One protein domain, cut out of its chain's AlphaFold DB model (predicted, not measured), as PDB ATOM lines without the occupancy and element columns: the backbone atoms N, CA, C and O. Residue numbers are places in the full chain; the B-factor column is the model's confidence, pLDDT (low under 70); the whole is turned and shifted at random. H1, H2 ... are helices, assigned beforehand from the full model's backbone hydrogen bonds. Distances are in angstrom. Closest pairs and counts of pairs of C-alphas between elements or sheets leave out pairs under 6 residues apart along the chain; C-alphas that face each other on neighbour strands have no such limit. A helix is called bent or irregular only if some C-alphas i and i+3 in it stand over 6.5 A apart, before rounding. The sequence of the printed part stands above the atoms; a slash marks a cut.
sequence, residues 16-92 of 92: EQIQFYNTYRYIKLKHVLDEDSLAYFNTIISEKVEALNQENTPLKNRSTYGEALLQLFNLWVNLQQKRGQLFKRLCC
ATOM      1  N   GLU A  16      22.655  35.958 -23.275       96.38
ATOM      2  CA  GLU A  16      21.806  37.011 -22.695       96.38
ATOM      3  C   GLU A  16      22.273  38.428 -23.077       96.38
ATOM      4  O   GLU A  16      21.461  39.317 -23.325       96.38
ATOM      5  N   GLN A  17      23.590  38.647 -23.151       96.19
ATOM      6  CA  GLN A  17      24.179  39.929 -23.545       96.19
ATOM      7  C   GLN A  17      23.925  40.204 -25.032       96.19
ATOM      8  O   GLN A  17      23.565  41.321 -25.409       96.19
ATOM      9  N   ILE A  18      24.045  39.175 -25.870       96.38
ATOM     10  CA  ILE A  18      23.750  39.258 -27.304       96.38
ATOM     11  C   ILE A  18      22.264  39.576 -27.519       96.38
ATOM     12  O   ILE A  18      21.920  40.487 -28.274       96.38
ATOM     13  N   GLN A  19      21.371  38.890 -26.806       97.62
ATOM     14  CA  GLN A  19      19.926  39.121 -26.884       97.62
ATOM     15  C   GLN A  19      19.524  40.517 -26.392       97.62
ATOM     16  O   GLN A  19      18.698  41.180 -27.030       97.62
ATOM     17  N   PHE A  20      20.146  41.001 -25.310       97.81
ATOM     18  CA  PHE A  20      19.950  42.367 -24.828       97.81
ATOM     19  C   PHE A  20      20.323  43.383 -25.913       97.81
ATOM     20  O   PHE A  20      19.516  44.248 -26.252       97.81
ATOM     21  N   TYR A  21      21.505  43.245 -26.520       96.94
ATOM     22  CA  TYR A  21      21.926  44.133 -27.603       96.94
ATOM     23  C   TYR A  21      20.981  44.063 -28.813       96.94
ATOM     24  O   TYR A  21      20.606  45.098 -29.361       96.94
ATOM     25  N   ASN A  22      20.539  42.869 -29.212       97.19
ATOM     26  CA  ASN A  22      19.611  42.707 -30.333       97.19
ATOM     27  C   ASN A  22      18.264  43.403 -30.099       97.19
ATOM     28  O   ASN A  22      17.683  43.940 -31.043       97.19
ATOM     29  N   THR A  23      17.800  43.428 -28.849       97.75
ATOM     30  CA  THR A  23      16.533  44.058 -28.459       97.75
ATOM     31  C   THR A  23      16.672  45.572 -28.323       97.75
ATOM     32  O   THR A  23      15.880  46.324 -28.885       97.75
ATOM     33  N   TYR A  24      17.690  46.030 -27.593       97.62
ATOM     34  CA  TYR A  24      17.809  47.424 -27.159       97.62
ATOM     35  C   TYR A  24      18.779  48.259 -28.001       97.62
ATOM     36  O   TYR A  24      18.796  49.478 -27.877       97.62
ATOM     37  N   ARG A  25      19.577  47.624 -28.869       96.06
ATOM     38  CA  ARG A  25      20.600  48.251 -29.732       96.06
ATOM     39  C   ARG A  25      21.727  48.968 -28.982       96.06
ATOM     40  O   ARG A  25      22.492  49.716 -29.582       96.06
ATOM     41  N   TYR A  26      21.876  48.686 -27.691       95.25
ATOM     42  CA  TYR A  26      23.026  49.066 -26.875       95.25
ATOM     43  C   TYR A  26      23.312  47.982 -25.831       95.25
ATOM     44  O   TYR A  26      22.442  47.177 -25.506       95.25
ATOM     45  N   ILE A  27      24.533  47.958 -25.293       95.94
ATOM     46  CA  ILE A  27      24.909  47.095 -24.169       95.94
ATOM     47  C   ILE A  27      26.017  47.743 -23.330       95.94
ATOM     48  O   ILE A  27      26.876  48.445 -23.856       95.94
ATOM     49  N   LYS A  28      26.013  47.490 -22.015       92.75
ATOM     50  CA  LYS A  28      27.114  47.837 -21.108       92.75
ATOM     51  C   LYS A  28      27.954  46.598 -20.805       92.75
ATOM     52  O   LYS A  28      27.519  45.723 -20.058       92.75
ATOM     53  N   LEU A  29      29.173  46.558 -21.335       93.06
ATOM     54  CA  LEU A  29      30.162  45.526 -21.021       93.06
ATOM     55  C   LEU A  29      31.085  46.012 -19.900       93.06
ATOM     56  O   LEU A  29      31.523  47.162 -19.893       93.06
ATOM     57  N   LYS A  30      31.353  45.148 -18.918       90.69
ATOM     58  CA  LYS A  30      32.227  45.460 -17.777       90.69
ATOM     59  C   LYS A  30      33.591  44.812 -17.978       90.69
ATOM     60  O   LYS A  30      33.662  43.715 -18.525       90.69
ATOM     61  N   HIS A  31      34.643  45.475 -17.494       89.31
ATOM     62  CA  HIS A  31      36.020  44.963 -17.528       89.31
ATOM     63  C   HIS A  31      36.477  44.560 -18.935       89.31
ATOM     64  O   HIS A  31      37.202  43.590 -19.129       89.31
ATOM     65  N   VAL A  32      36.033  45.321 -19.940       89.06
ATOM     66  CA  VAL A  32      36.546  45.172 -21.302       89.06
ATOM     67  C   VAL A  32      38.021  45.550 -21.340       89.06
ATOM     68  O   VAL A  32      38.740  44.998 -22.144       89.06
ATOM     69  N   LEU A  33      38.519  46.413 -20.465       87.38
ATOM     70  CA  LEU A  33      39.955  46.607 -20.269       87.38
ATOM     71  C   LEU A  33      40.291  46.241 -18.824       87.38
ATOM     72  O   LEU A  33      39.497  46.528 -17.923       87.38
ATOM     73  N   ASP A  34      41.434  45.592 -18.626       87.69
ATOM     74  CA  ASP A  34      42.038  45.432 -17.306       87.69
ATOM     75  C   ASP A  34      42.607  46.772 -16.804       87.69
ATOM     76  O   ASP A  34      42.720  47.744 -17.558       87.69
ATOM     77  N   GLU A  35      42.932  46.834 -15.514       89.31
ATOM     78  CA  GLU A  35      43.385  48.063 -14.853       89.31
ATOM     79  C   GLU A  35      44.701  48.594 -15.436       89.31
ATOM     80  O   GLU A  35      44.819  49.801 -15.661       89.31
ATOM     81  N   ASP A  36      45.646  47.709 -15.770       86.88
ATOM     82  CA  ASP A  36      46.940  48.095 -16.343       86.88
ATOM     83  C   ASP A  36      46.765  48.670 -17.753       86.88
ATOM     84  O   ASP A  36      47.328  49.716 -18.089       86.88
ATOM     85  N   SER A  37      45.933  48.024 -18.579       85.31
ATOM     86  CA  SER A  37      45.549  48.534 -19.899       85.31
ATOM     87  C   SER A  37      44.880  49.902 -19.803       85.31
ATOM     88  O   SER A  37      45.200  50.804 -20.580       85.31
ATOM     89  N   LEU A  38      43.955  50.068 -18.854       87.94
ATOM     90  CA  LEU A  38      43.239  51.322 -18.648       87.94
ATOM     91  C   LEU A  38      44.194  52.448 -18.235       87.94
ATOM     92  O   LEU A  38      44.144  53.532 -18.817       87.94
ATOM     93  N   ALA A  39      45.087  52.188 -17.278       88.31
ATOM     94  CA  ALA A  39      46.090  53.149 -16.832       88.31
ATOM     95  C   ALA A  39      47.021  53.564 -17.983       88.31
ATOM     96  O   ALA A  39      47.210  54.754 -18.229       88.31
ATOM     97  N   TYR A  40      47.522  52.591 -18.748       85.56
ATOM     98  CA  TYR A  40      48.388  52.832 -19.901       85.56
ATOM     99  C   TYR A  40      47.728  53.729 -20.961       85.56
ATOM    100  O   TYR A  40      48.329  54.703 -21.422       85.56
ATOM    101  N   PHE A  41      46.486  53.423 -21.354       84.75
ATOM    102  CA  PHE A  41      45.783  54.231 -22.351       84.75
ATOM    103  C   PHE A  41      45.406  55.610 -21.821       84.75
ATOM    104  O   PHE A  41      45.499  56.570 -22.583       84.75
ATOM    105  N   ASN A  42      45.045  55.736 -20.540       89.06
ATOM    106  CA  ASN A  42      44.792  57.039 -19.931       89.06
ATOM    107  C   ASN A  42      46.011  57.956 -20.058       89.06
ATOM    108  O   ASN A  42      45.857  59.094 -20.500       89.06
ATOM    109  N   THR A  43      47.216  57.466 -19.750       88.69
ATOM    110  CA  THR A  43      48.451  58.251 -19.889       88.69
ATOM    111  C   THR A  43      48.679  58.690 -21.335       88.69
ATOM    112  O   THR A  43      48.753  59.884 -21.612       88.69
ATOM    113  N   ILE A  44      48.698  57.747 -22.282       86.94
ATOM    114  CA  ILE A  44      49.023  58.049 -23.686       86.94
ATOM    115  C   ILE A  44      47.976  58.944 -24.350       86.94
ATOM    116  O   ILE A  44      48.318  59.822 -25.145       86.94
ATOM    117  N   ILE A  45      46.691  58.729 -24.059       86.81
ATOM    118  CA  ILE A  45      45.622  59.577 -24.591       86.81
ATOM    119  C   ILE A  45      45.750  60.983 -24.005       86.81
ATOM    120  O   ILE A  45      45.647  61.939 -24.766       86.81
ATOM    121  N   SER A  46      46.031  61.119 -22.705       89.44
ATOM    122  CA  SER A  46      46.192  62.428 -22.054       89.44
ATOM    123  C   SER A  46      47.351  63.219 -22.657       89.44
ATOM    124  O   SER A  46      47.146  64.346 -23.102       89.44
ATOM    125  N   GLU A  47      48.529  62.600 -22.784       88.00
ATOM    126  CA  GLU A  47      49.700  63.209 -23.430       88.00
ATOM    127  C   GLU A  47      49.388  63.639 -24.867       88.00
ATOM    128  O   GLU A  47      49.788  64.712 -25.325       88.00
ATOM    129  N   LYS A  48      48.637  62.812 -25.606       85.94
ATOM    130  CA  LYS A  48      48.313  63.119 -26.996       85.94
ATOM    131  C   LYS A  48      47.270  64.221 -27.139       85.94
ATOM    132  O   LYS A  48      47.371  65.017 -28.073       85.94
ATOM    133  N   VAL A  49      46.284  64.256 -26.246       88.00
ATOM    134  CA  VAL A  49      45.297  65.334 -26.165       88.00
ATOM    135  C   VAL A  49      46.008  66.640 -25.849       88.00
ATOM    136  O   VAL A  49      45.794  67.605 -26.568       88.00
ATOM    137  N   GLU A  50      46.905  66.665 -24.864       87.56
ATOM    138  CA  GLU A  50      47.676  67.861 -24.511       87.56
ATOM    139  C   GLU A  50      48.524  68.362 -25.689       87.56
ATOM    140  O   GLU A  50      48.468  69.539 -26.033       87.56
ATOM    141  N   ALA A  51      49.224  67.462 -26.386       86.38
ATOM    142  CA  ALA A  51      50.064  67.823 -27.528       86.38
ATOM    143  C   ALA A  51      49.283  68.320 -28.763       86.38
ATOM    144  O   ALA A  51      49.838  69.046 -29.587       86.38
ATOM    145  N   LEU A  52      48.033  67.880 -28.951       86.12
ATOM    146  CA  LEU A  52      47.205  68.249 -30.108       86.12
ATOM    147  C   LEU A  52      46.170  69.327 -29.800       86.12
ATOM    148  O   LEU A  52      45.571  69.873 -30.728       86.12
ATOM    149  N   ASN A  53      45.926  69.621 -28.528       85.19
ATOM    150  CA  ASN A  53      44.950  70.614 -28.141       85.19
ATOM    151  C   ASN A  53      45.451  72.016 -28.513       85.19
ATOM    152  O   ASN A  53      46.397  72.535 -27.930       85.19
ATOM    153  N   GLN A  54      44.782  72.638 -29.481       80.19
ATOM    154  CA  GLN A  54      45.040  74.018 -29.904       80.19
ATOM    155  C   GLN A  54      44.045  75.013 -29.279       80.19
ATOM    156  O   GLN A  54      44.119  76.214 -29.543       80.19
ATOM    157  N   GLU A  55      43.114  74.529 -28.446       78.94
ATOM    158  CA  GLU A  55      42.088  75.343 -27.802       78.94
ATOM    159  C   GLU A  55      42.664  76.091 -26.594       78.94
ATOM    160  O   GLU A  55      42.751  75.563 -25.480       78.94
ATOM    161  N   ASN A  56      43.028  77.350 -26.827       77.19
ATOM    162  CA  ASN A  56      43.572  78.258 -25.818       77.19
ATOM    163  C   ASN A  56      42.500  79.157 -25.180       77.19
ATOM    164  O   ASN A  56      42.806  79.951 -24.289       77.19
ATOM    165  N   THR A  57      41.237  79.052 -25.612       80.25
ATOM    166  CA  THR A  57      40.157  79.873 -25.060       80.25
ATOM    167  C   THR A  57      39.847  79.424 -23.629       80.25
ATOM    168  O   THR A  57      39.646  78.222 -23.400       80.25
ATOM    169  N   PRO A  58      39.767  80.349 -22.652       80.88
ATOM    170  CA  PRO A  58      39.303  80.037 -21.304       80.88
ATOM    171  C   PRO A  58      37.918  79.395 -21.345       80.88
ATOM    172  O   PRO A  58      37.081  79.837 -22.128       80.88
ATOM    173  N   LEU A  59      37.663  78.403 -20.482       77.50
ATOM    174  CA  LEU A  59      36.417  77.623 -20.499       77.50
ATOM    175  C   LEU A  59      35.170  78.520 -20.591       77.50
ATOM    176  O   LEU A  59      34.388  78.359 -21.509       77.50
ATOM    177  N   LYS A  60      35.098  79.553 -19.739       77.88
ATOM    178  CA  LYS A  60      33.993  80.528 -19.635       77.88
ATOM    179  C   LYS A  60      33.648  81.280 -20.934       77.88
ATOM    180  O   LYS A  60      32.594  81.897 -21.030       77.88
ATOM    181  N   ASN A  61      34.569  81.305 -21.896       78.75
ATOM    182  CA  ASN A  61      34.407  82.011 -23.166       78.75
ATOM    183  C   ASN A  61      34.161  81.046 -24.338       78.75
ATOM    184  O   ASN A  61      34.141  81.480 -25.490       78.75
ATOM    185  N   ARG A  62      34.017  79.742 -24.069       82.69
ATOM    186  CA  ARG A  62      33.714  78.734 -25.088       82.69
ATOM    187  C   ARG A  62      32.204  78.661 -25.326       82.69
ATOM    188  O   ARG A  62      31.399  79.134 -24.533       82.69
ATOM    189  N   SER A  63      31.808  78.073 -26.454       79.31
ATOM    190  CA  SER A  63      30.395  77.766 -26.704       79.31
ATOM    191  C   SER A  63      29.878  76.740 -25.687       79.31
ATOM    192  O   SER A  63      30.666  75.986 -25.124       79.31
ATOM    193  N   THR A  64      28.557  76.616 -25.519       76.88
ATOM    194  CA  THR A  64      27.944  75.602 -24.634       76.88
ATOM    195  C   THR A  64      28.447  74.180 -24.917       76.88
ATOM    196  O   THR A  64      28.585  73.370 -24.006       76.88
ATOM    197  N   TYR A  65      28.773  73.878 -26.178       65.44
ATOM    198  CA  TYR A  65      29.382  72.604 -26.561       65.44
ATOM    199  C   TYR A  65      30.890  72.547 -26.272       65.44
ATOM    200  O   TYR A  65      31.369  71.521 -25.800       65.44
ATOM    201  N   GLY A  66      31.631  73.637 -26.500       67.06
ATOM    202  CA  GLY A  66      33.070  73.719 -26.211       67.06
ATOM    203  C   GLY A  66      33.417  73.792 -24.718       67.06
ATOM    204  O   GLY A  66      34.546  73.487 -24.332       67.06
ATOM    205  N   GLU A  67      32.456  74.169 -23.873       72.56
ATOM    206  CA  GLU A  67      32.531  74.034 -22.413       72.56
ATOM    207  C   GLU A  67      32.319  72.587 -21.956       72.56
ATOM    208  O   GLU A  67      32.939  72.154 -20.986       72.56
ATOM    209  N   ALA A  68      31.461  71.833 -22.652       79.88
ATOM    210  CA  ALA A  68      31.092  70.478 -22.259       79.88
ATOM    211  C   ALA A  68      32.119  69.423 -22.696       79.88
ATOM    212  O   ALA A  68      32.390  68.484 -21.948       79.88
ATOM    213  N   LEU A  69      32.659  69.540 -23.914       80.06
ATOM    214  CA  LEU A  69      33.477  68.503 -24.543       80.06
ATOM    215  C   LEU A  69      34.589  69.117 -25.405       80.06
ATOM    216  O   LEU A  69      34.336  69.956 -26.267       80.06
ATOM    217  N   LEU A  70      35.820  68.627 -25.231       83.50
ATOM    218  CA  LEU A  70      36.904  68.814 -26.197       83.50
ATOM    219  C   LEU A  70      36.916  67.618 -27.154       83.50
ATOM    220  O   LEU A  70      37.127  66.483 -26.726       83.50
ATOM    221  N   GLN A  71      36.707  67.866 -28.447       82.56
ATOM    222  CA  GLN A  71      36.675  66.817 -29.463       82.56
ATOM    223  C   GLN A  71      37.922  66.874 -30.347       82.56
ATOM    224  O   GLN A  71      38.116  67.816 -31.111       82.56
ATOM    225  N   LEU A  72      38.744  65.828 -30.274       85.31
ATOM    226  CA  LEU A  72      39.895  65.628 -31.150       85.31
ATOM    227  C   LEU A  72      39.696  64.349 -31.967       85.31
ATOM    228  O   LEU A  72      39.387  63.288 -31.423       85.31
ATOM    229  N   PHE A  73      39.872  64.445 -33.283       83.31
ATOM    230  CA  PHE A  73      39.700  63.320 -34.201       83.31
ATOM    231  C   PHE A  73      41.025  62.621 -34.492       83.31
ATOM    232  O   PHE A  73      42.091  63.233 -34.454       83.31
ATOM    233  N   ASN A  74      40.952  61.339 -34.858       80.88
ATOM    234  CA  ASN A  74      42.085  60.581 -35.394       80.88
ATOM    235  C   ASN A  74      43.319  60.542 -34.469       80.88
ATOM    236  O   ASN A  74      44.448  60.407 -34.951       80.88
ATOM    237  N   LEU A  75      43.120  60.611 -33.142       80.06
ATOM    238  CA  LEU A  75      44.203  60.550 -32.147       80.06
ATOM    239  C   LEU A  75      45.114  59.328 -32.371       80.06
ATOM    240  O   LEU A  75      46.332  59.414 -32.212       80.06
ATOM    241  N   TRP A  76      44.536  58.220 -32.840       73.50
ATOM    242  CA  TRP A  76      45.224  56.960 -33.118       73.50
ATOM    243  C   TRP A  76      46.193  56.992 -34.311       73.50
ATOM    244  O   TRP A  76      47.148  56.223 -34.315       73.50
ATOM    245  N   VAL A  77      46.004  57.863 -35.314       69.38
ATOM    246  CA  VAL A  77      46.886  57.924 -36.508       69.38
ATOM    247  C   VAL A  77      48.315  58.304 -36.117       69.38
ATOM    248  O   VAL A  77      49.296  57.862 -36.716       69.38
ATOM    249  N   ASN A  78      48.426  59.092 -35.056       59.50
ATOM    250  CA  ASN A  78      49.687  59.577 -34.532       59.50
ATOM    251  C   ASN A  78      50.319  58.631 -33.495       59.50
ATOM    252  O   ASN A  78      51.465  58.836 -33.105       59.50
ATOM    253  N   LEU A  79      49.603  57.591 -33.055       62.56
ATOM    254  CA  LEU A  79      50.112  56.566 -32.142       62.56
ATOM    255  C   LEU A  79      50.761  55.445 -32.965       62.56
ATOM    256  O   LEU A  79      50.218  54.352 -33.120       62.56
ATOM    257  N   GLN A  80      51.942  55.734 -33.518       55.59
ATOM    258  CA  GLN A  80      52.700  54.841 -34.408       55.59
ATOM    259  C   GLN A  80      53.047  53.469 -33.782       55.59
ATOM    260  O   GLN A  80      53.362  52.538 -34.516       55.59
ATOM    261  N   GLN A  81      52.954  53.296 -32.455       54.50
ATOM    262  CA  GLN A  81      53.415  52.078 -31.766       54.50
ATOM    263  C   GLN A  81      52.358  50.995 -31.475       54.50
ATOM    264  O   GLN A  81      52.745  49.849 -31.273       54.50
ATOM    265  N   LYS A  82      51.044  51.281 -31.459       52.91
ATOM    266  CA  LYS A  82      50.012  50.276 -31.081       52.91
ATOM    267  C   LYS A  82      48.729  50.353 -31.918       52.91
ATOM    268  O   LYS A  82      47.617  50.211 -31.416       52.91
ATOM    269  N   ARG A  83      48.896  50.549 -33.228       49.88
ATOM    270  CA  ARG A  83      47.825  50.766 -34.222       49.88
ATOM    271  C   ARG A  83      46.738  49.673 -34.268       49.88
ATOM    272  O   ARG A  83      45.649  49.943 -34.756       49.88
ATOM    273  N   GLY A  84      47.024  48.453 -33.801       50.53
ATOM    274  CA  GLY A  84      46.138  47.288 -33.958       50.53
ATOM    275  C   GLY A  84      45.369  46.829 -32.714       50.53
ATOM    276  O   GLY A  84      44.430  46.052 -32.856       50.53
ATOM    277  N   GLN A  85      45.737  47.286 -31.514       52.25
ATOM    278  CA  GLN A  85      45.254  46.685 -30.259       52.25
ATOM    279  C   GLN A  85      43.978  47.352 -29.727       52.25
ATOM    280  O   GLN A  85      43.038  46.672 -29.334       52.25
ATOM    281  N   LEU A  86      43.890  48.684 -29.798       53.88
ATOM    282  CA  LEU A  86      42.720  49.426 -29.312       53.88
ATOM    283  C   LEU A  86      41.468  49.197 -30.189       53.88
ATOM    284  O   LEU A  86      40.350  49.150 -29.684       53.88
ATOM    285  N   PHE A  87      41.649  49.017 -31.504       48.84
ATOM    286  CA  PHE A  87      40.539  48.935 -32.463       48.84
ATOM    287  C   PHE A  87      39.819  47.578 -32.458       48.84
ATOM    288  O   PHE A  87      38.602  47.539 -32.611       48.84
ATOM    289  N   LYS A  88      40.533  46.469 -32.201       50.91
ATOM    290  CA  LYS A  88      39.916  45.132 -32.105       50.91
ATOM    291  C   LYS A  88      38.881  45.018 -30.982       50.91
ATOM    292  O   LYS A  88      38.013  44.162 -31.060       50.91
ATOM    293  N   ARG A  89      38.991  45.852 -29.942       51.06
ATOM    294  CA  ARG A  89      38.220  45.718 -28.698       51.06
ATOM    295  C   ARG A  89      37.104  46.755 -28.525       51.06
ATOM    296  O   ARG A  89      36.271  46.596 -27.642       51.06
ATOM    297  N   LEU A  90      37.096  47.813 -29.340       43.56
ATOM    298  CA  LEU A  90      36.104  48.898 -29.277       43.56
ATOM    299  C   LEU A  90      35.183  48.976 -30.508       43.56
ATOM    300  O   LEU A  90      34.150  49.634 -30.427       43.56
ATOM    301  N   CYS A  91      35.531  48.331 -31.629       35.06
ATOM    302  CA  CYS A  91      34.767  48.405 -32.884       35.06
ATOM    303  C   CYS A  91      34.264  47.054 -33.431       35.06
ATOM    304  O   CYS A  91      33.791  47.015 -34.567       35.06
ATOM    305  N   CYS A  92      34.322  45.968 -32.660       35.75
ATOM    306  CA  CYS A  92      33.660  44.700 -32.982       35.75
ATOM    307  C   CYS A  92      32.916  44.174 -31.758       35.75
ATOM    308  O   CYS A  92      33.511  44.229 -30.658       35.75
TER     309      CYS A  92
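This is residues 16 to 92 of the 92 residues of an uncharacterized protein of Flavobacteriaceae bacterium (UniProt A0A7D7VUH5). One long helix, H2, runs through a loose, open frame in which four shorter helices are strung out along the chain. H1 lies well away at one end, while beyond the far end of H2 the chain swings out in a wide loop that holds H3, then folds back past H2 through H4 to H5. Residues 60 to 65, in that loop, stick out. The printed part has 77 residues with five named helices, in the order H1 to H5, and no named strand, and the class is all helix. The whole is loose, with a radius of gyration of the C-alphas of 16.5 A, and spans 47 by 33 by 22 A.

H1, residues 16 to 24, touches no helix. H2, residues 35 to 52, is apart from H1. H3, residues 64 to 68, touches no helix. H4, residues 75 to 78, only just touches H2, with 3 pairs of C-alphas within 8 A; the closest C-alphas are those of Lys 48 and Leu 75, 7.1 A apart. H2 touches H4 with residues 45 to 49 alone, and the centres of the two helices are 12.0 A apart. H5, residues 85 to 90, touches no helix. Every pair of O i and N i+4 is within hydrogen-bond range in H1 and H2, and H4 is too short for such a pair. In H3 the count is 0 of 1, with 1 of 2 for O i to N i+3; in H5 it is 0 of 2, with 0 of 3 for O i to N i+3.

H1 begins at C-alpha 16, (21.806, 37.011, -22.695), and is 12.0 A long from first to last C-alpha. H2, 18 residues, is the longest helix at 25.6 A and begins at C-alpha 35, (43.385, 48.063, -14.853). H3 measures 6.5 A. H4 is neither bent nor irregular, but only just: C-alphas 75 and 78 are 6.1 A apart. H5 measures 9.5 A and ends at C-alpha 90, (36.104, 48.898, -29.277).

The two C-alphas farthest apart are those of Glu 16 and Asn 56, at 46.7 A. The C-alphas of Glu 16 and Cys 92, the chain's last residue, are 17.5 A apart. The printed part has no cut. The link from H2 to H3 is long, with 11 residues; the other three links are short. The mean pLDDT of the printed part is 78.9, and the model's confidence is low, under 70, at residues 65 to 66 and 77 to 92; the mean is 50 in H5.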